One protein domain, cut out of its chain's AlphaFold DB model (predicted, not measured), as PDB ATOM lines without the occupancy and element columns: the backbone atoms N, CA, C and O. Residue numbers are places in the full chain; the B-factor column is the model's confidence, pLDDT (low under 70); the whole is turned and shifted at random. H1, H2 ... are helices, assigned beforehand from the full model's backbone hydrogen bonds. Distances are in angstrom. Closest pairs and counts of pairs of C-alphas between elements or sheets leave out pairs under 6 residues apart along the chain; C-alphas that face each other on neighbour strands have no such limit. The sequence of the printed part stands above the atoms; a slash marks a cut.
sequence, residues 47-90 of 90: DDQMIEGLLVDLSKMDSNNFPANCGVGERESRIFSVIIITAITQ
ATOM      1  N   ASP A  47     174.710 168.563 151.960       94.31
ATOM      2  CA  ASP A  47     173.860 168.661 150.776       94.31
ATOM      3  C   ASP A  47     172.900 169.863 150.865       94.31
ATOM      4  O   ASP A  47     172.648 170.411 151.944       94.31
ATOM      5  N   ASP A  48     172.352 170.262 149.717       94.56
ATOM      6  CA  ASP A  48     171.468 171.427 149.621       94.56
ATOM      7  C   ASP A  48     170.222 171.271 150.505       94.56
ATOM      8  O   ASP A  48     169.829 172.211 151.187       94.56
ATOM      9  N   GLN A  49     169.651 170.065 150.604       92.19
ATOM     10  CA  GLN A  49     168.463 169.806 151.430       92.19
ATOM     11  C   GLN A  49     168.731 170.032 152.922       92.19
ATOM     12  O   GLN A  49     167.879 170.533 153.659       92.19
ATOM     13  N   MET A  50     169.916 169.651 153.389       93.31
ATOM     14  CA  MET A  50     170.374 169.860 154.752       93.31
ATOM     15  C   MET A  50     170.595 171.349 155.036       93.31
ATOM     16  O   MET A  50     170.215 171.826 156.109       93.31
ATOM     17  N   ILE A  51     171.197 172.074 154.088       94.00
ATOM     18  CA  ILE A  51     171.439 173.517 154.194       94.00
ATOM     19  C   ILE A  51     170.106 174.271 154.213       94.00
ATOM     20  O   ILE A  51     169.833 174.990 155.174       94.00
ATOM     21  N   GLU A  52     169.246 174.050 153.220       93.69
ATOM     22  CA  GLU A  52     167.907 174.643 153.131       93.69
ATOM     23  C   GLU A  52     167.071 174.310 154.371       93.69
ATOM     24  O   GLU A  52     166.437 175.186 154.957       93.69
ATOM     25  N   GLY A  53     167.116 173.058 154.833       93.00
ATOM     26  CA  GLY A  53     166.427 172.631 156.046       93.00
ATOM     27  C   GLY A  53     166.879 173.405 157.286       93.00
ATOM     28  O   GLY A  53     166.038 173.808 158.091       93.00
ATOM     29  N   LEU A  54     168.185 173.661 157.431       93.94
ATOM     30  CA  LEU A  54     168.700 174.512 158.504       93.94
ATOM     31  C   LEU A  54     168.228 175.963 158.343       93.94
ATOM     32  O   LEU A  54     167.792 176.558 159.326       93.94
ATOM     33  N   LEU A  55     168.294 176.533 157.138       94.06
ATOM     34  CA  LEU A  55     167.859 177.911 156.883       94.06
ATOM     35  C   LEU A  55     166.369 178.101 157.190       94.06
ATOM     36  O   LEU A  55     165.993 179.085 157.821       94.06
ATOM     37  N   VAL A  56     165.532 177.129 156.827       92.69
ATOM     38  CA  VAL A  56     164.105 177.100 157.170       92.69
ATOM     39  C   VAL A  56     163.892 176.975 158.680       92.69
ATOM     40  O   VAL A  56     162.987 177.599 159.231       92.69
ATOM     41  N   ASP A  57     164.684 176.160 159.376       92.69
ATOM     42  CA  ASP A  57     164.574 176.034 160.831       92.69
ATOM     43  C   ASP A  57     165.011 177.322 161.551       92.69
ATOM     44  O   ASP A  57     164.377 177.706 162.535       92.69
ATOM     45  N   LEU A  58     166.025 178.027 161.040       93.25
ATOM     46  CA  LEU A  58     166.463 179.326 161.557       93.25
ATOM     47  C   LEU A  58     165.460 180.442 161.250       93.25
ATOM     48  O   LEU A  58     165.161 181.237 162.135       93.25
ATOM     49  N   SER A  59     164.886 180.482 160.046       91.94
ATOM     50  CA  SER A  59     163.932 181.530 159.663       91.94
ATOM     51  C   SER A  59     162.672 181.506 160.529       91.94
ATOM     52  O   SER A  59     162.125 182.555 160.863       91.94
ATOM     53  N   LYS A  60     162.241 180.325 160.991       90.81
ATOM     54  CA  LYS A  60     161.142 180.186 161.964       90.81
ATOM     55  C   LYS A  60     161.432 180.832 163.320       90.81
ATOM     56  O   LYS A  60     160.490 181.005 164.087       90.81
ATOM     57  N   MET A  61     162.693 181.121 163.647       93.00
ATOM     58  CA  MET A  61     163.080 181.761 164.908       93.00
ATOM     59  C   MET A  61     162.936 183.288 164.861       93.00
ATOM     60  O   MET A  61     162.929 183.919 165.918       93.00
ATOM     61  N   ASP A  62     162.773 183.874 163.671       90.62
ATOM     62  CA  ASP A  62     162.555 185.308 163.525       90.62
ATOM     63  C   ASP A  62     161.103 185.686 163.856       90.62
ATOM     64  O   ASP A  62     160.141 185.048 163.415       90.62
ATOM     65  N   SER A  63     160.916 186.772 164.613       89.44
ATOM     66  CA  SER A  63     159.597 187.187 165.113       89.44
ATOM     67  C   SER A  63     158.606 187.568 164.009       89.44
ATOM     68  O   SER A  63     157.396 187.413 164.182       89.44
ATOM     69  N   ASN A  64     159.090 188.032 162.856       88.69
ATOM     70  CA  ASN A  64     158.257 188.322 161.686       88.69
ATOM     71  C   ASN A  64     157.680 187.050 161.035       88.69
ATOM     72  O   ASN A  64     156.714 187.158 160.282       88.69
ATOM     73  N   ASN A  65     158.218 185.865 161.354       88.94
ATOM     74  CA  ASN A  65     157.734 184.569 160.873       88.94
ATOM     75  C   ASN A  65     156.886 183.808 161.911       88.94
ATOM     76  O   ASN A  65     156.371 182.727 161.619       88.94
ATOM     77  N   PHE A  66     156.698 184.354 163.117       91.62
ATOM     78  CA  PHE A  66     155.839 183.745 164.132       91.62
ATOM     79  C   PHE A  66     154.356 183.850 163.726       91.62
ATOM     80  O   PHE A  66     153.848 184.964 163.568       91.62
ATOM     81  N   PRO A  67     153.606 182.731 163.644       85.88
ATOM     82  CA  PRO A  67     152.215 182.744 163.173       85.88
ATOM     83  C   PRO A  67     151.258 183.616 163.997       85.88
ATOM     84  O   PRO A  67     150.267 184.112 163.471       85.88
ATOM     85  N   ALA A  68     151.539 183.784 165.292       88.00
ATOM     86  CA  ALA A  68     150.700 184.523 166.236       88.00
ATOM     87  C   ALA A  68     151.327 185.855 166.691       88.00
ATOM     88  O   ALA A  68     150.933 186.392 167.726       88.00
ATOM     89  N   ASN A  69     152.312 186.388 165.961       86.75
ATOM     90  CA  ASN A  69     152.908 187.673 166.314       86.75
ATOM     91  C   ASN A  69     152.014 188.842 165.871       86.75
ATOM     92  O   ASN A  69     151.639 188.957 164.704       86.75
ATOM     93  N   CYS A  70     151.687 189.729 166.812       84.62
ATOM     94  CA  CYS A  70     151.003 190.987 166.535       84.62
ATOM     95  C   CYS A  70     152.029 192.121 166.551       84.62
ATOM     96  O   CYS A  70     152.348 192.678 167.600       84.62
ATOM     97  N   GLY A  71     152.556 192.441 165.371       83.62
ATOM     98  CA  GLY A  71     153.512 193.527 165.195       83.62
ATOM     99  C   GLY A  71     152.854 194.904 165.278       83.62
ATOM    100  O   GLY A  71     152.019 195.229 164.428       83.62
ATOM    101  N   VAL A  72     153.236 195.711 166.268       89.25
ATOM    102  CA  VAL A  72     152.723 197.081 166.497       89.25
ATOM    103  C   VAL A  72     153.810 198.160 166.413       89.25
ATOM    104  O   VAL A  72     153.525 199.332 166.642       89.25
ATOM    105  N   GLY A  73     155.048 197.784 166.093       89.25
ATOM    106  CA  GLY A  73     156.169 198.699 165.907       89.25
ATOM    107  C   GLY A  73     156.218 199.331 164.517       89.25
ATOM    108  O   GLY A  73     155.510 198.945 163.583       89.25
ATOM    109  N   GLU A  74     157.109 200.307 164.359       90.81
ATOM    110  CA  GLU A  74     157.355 200.991 163.088       90.81
ATOM    111  C   GLU A  74     158.077 200.102 162.064       90.81
ATOM    112  O   GLU A  74     157.984 200.334 160.856       90.81
ATOM    113  N   ARG A  75     158.779 199.062 162.533       87.81
ATOM    114  CA  ARG A  75     159.568 198.145 161.706       87.81
ATOM    115  C   ARG A  75     159.298 196.685 162.067       87.81
ATOM    116  O   ARG A  75     160.024 196.067 162.830       87.81
ATOM    117  N   GLU A  76     158.291 196.121 161.414       90.94
ATOM    118  CA  GLU A  76     157.875 194.715 161.571       90.94
ATOM    119  C   GLU A  76     158.423 193.788 160.471       90.94
ATOM    120  O   GLU A  76     158.035 192.628 160.377       90.94
ATOM    121  N   SER A  77     159.286 194.306 159.585       88.25
ATOM    122  CA  SER A  77     159.863 193.557 158.452       88.25
ATOM    123  C   SER A  77     158.806 192.814 157.616       88.25
ATOM    124  O   SER A  77     159.001 191.670 157.206       88.25
ATOM    125  N   ARG A  78     157.666 193.474 157.368       86.12
ATOM    126  CA  ARG A  78     156.560 192.933 156.565       86.12
ATOM    127  C   ARG A  78     156.986 192.847 155.103       86.12
ATOM    128  O   ARG A  78     157.363 193.855 154.508       86.12
ATOM    129  N   ILE A  79     156.898 191.655 154.521       87.69
ATOM    130  CA  ILE A  79     157.288 191.401 153.132       87.69
ATOM    131  C   ILE A  79     156.029 191.342 152.261       87.69
ATOM    132  O   ILE A  79     155.097 190.603 152.563       87.69
ATOM    133  N   PHE A  80     155.999 192.125 151.177       90.25
ATOM    134  CA  PHE A  80     154.844 192.190 150.271       90.25
ATOM    135  C   PHE A  80     154.762 190.994 149.309       90.25
ATOM    136  O   PHE A  80     153.679 190.484 149.044       90.25
ATOM    137  N   SER A  81     155.901 190.556 148.764       90.69
ATOM    138  CA  SER A  81     155.957 189.514 147.733       90.69
ATOM    139  C   SER A  81     156.536 188.217 148.280       90.69
ATOM    140  O   SER A  81     157.630 188.213 148.842       90.69
ATOM    141  N   VAL A  82     155.850 187.101 148.021       86.75
ATOM    142  CA  VAL A  82     156.328 185.760 148.387       86.75
ATOM    143  C   VAL A  82     157.668 185.417 147.735       86.75
ATOM    144  O   VAL A  82     158.484 184.750 148.355       86.75
ATOM    145  N   ILE A  83     157.951 185.942 146.538       89.06
ATOM    146  CA  ILE A  83     159.217 185.690 145.833       89.06
ATOM    147  C   ILE A  83     160.403 186.196 146.659       89.06
ATOM    148  O   ILE A  83     161.447 185.558 146.684       89.06
ATOM    149  N   ILE A  84     160.233 187.312 147.374       84.06
ATOM    150  CA  ILE A  84     161.280 187.864 148.237       84.06
ATOM    151  C   ILE A  84     161.498 186.950 149.448       84.06
ATOM    152  O   ILE A  84     162.636 186.744 149.845       84.06
ATOM    153  N   ILE A  85     160.437 186.349 149.995       79.56
ATOM    154  CA  ILE A  85     160.542 185.376 151.095       79.56
ATOM    155  C   ILE A  85     161.289 184.124 150.617       79.56
ATOM    156  O   ILE A  85     162.247 183.690 151.252       79.56
ATOM    157  N   THR A  86     160.895 183.568 149.468       73.25
ATOM    158  CA  THR A  86     161.528 182.368 148.901       73.25
ATOM    159  C   THR A  86     162.993 182.621 148.537       73.25
ATOM    160  O   THR A  86     163.834 181.791 148.857       73.25
ATOM    161  N   ALA A  87     163.322 183.781 147.963       61.41
ATOM    162  CA  ALA A  87     164.692 184.140 147.583       61.41
ATOM    163  C   ALA A  87     165.640 184.384 148.771       61.41
ATOM    164  O   ALA A  87     166.846 184.420 148.578       61.41
ATOM    165  N   ILE A  88     165.122 184.582 149.987       58.09
ATOM    166  CA  ILE A  88     165.942 184.667 151.209       58.09
ATOM    167  C   ILE A  88     166.243 183.260 151.765       58.09
ATOM    168  O   ILE A  88     167.114 183.101 152.618       58.09
ATOM    169  N   THR A  89     165.529 182.238 151.283       49.97
ATOM    170  CA  THR A  89     165.630 180.851 151.766       49.97
ATOM    171  C   THR A  89     166.259 179.892 150.739       49.97
ATOM    172  O   THR A  89     166.437 178.723 151.069       49.97
ATOM    173  N   GLN A  90     166.580 180.377 149.531       41.78
ATOM    174  CA  GLN A  90     167.356 179.705 148.472       41.78
ATOM    175  C   GLN A  90     168.733 180.359 148.353       41.78
ATOM    176  O   GLN A  90     169.711 179.629 148.098       41.78
TER     177      GLN A  90
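What this domain is: This is residues 47 to 90 of the 90 residues of a protein of Portunus trituberculatus (UniProt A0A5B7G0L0). The picture is a long, open loop of chain: helix H1 makes one side of one end, the stretch of residues 60 to 81 runs out to the far end and folds back, and the short helix H2 brings the last residues back over H1. Apart from that return the middle is loose. The printed part has 44 residues with two named helices, H1 then H2, and no named strand; the class is all helix, though the helices hold 20 of the 44 residues. The whole is loose, with a radius of gyration of the C-alphas of 12.0 A, and spans 39 by 19 by 14 A.

Where its parts are: Find C-alpha 48 at (171.468, 171.427, 149.621); from there H1, residues 48 to 59, runs 16.1 A to C-alpha 59 at (163.932, 181.530, 159.663). Then look for H2, residues 82 to 89, 11.0 A from first to last C-alpha, which ends at C-alpha 89 at (165.630, 180.851, 151.766).

How they stand to each other: Look at residues 52 to 56 of H1, the part with which it only just touches H2, with 3 pairs of C-alphas within 8 A. The closest C-alphas, those of Leu 55 and Thr 89, are 6.3 A apart. The helices run opposite ways at a steep tilt of 69 degrees, only just short of about perpendicular. In H1 every O i to N i+4 pair is within hydrogen-bond range; in H2 it is 3 of 4.

The domain as a whole: The two C-alphas farthest apart are those of Asp 47 and Val 72, at 38.8 A. The link from H1 to H2 is long, with 22 residues. The printed part has no cut and ends at residue 90, the chain's last. The mean pLDDT of the printed part is 86.2; residues 87 to 90 are under 70.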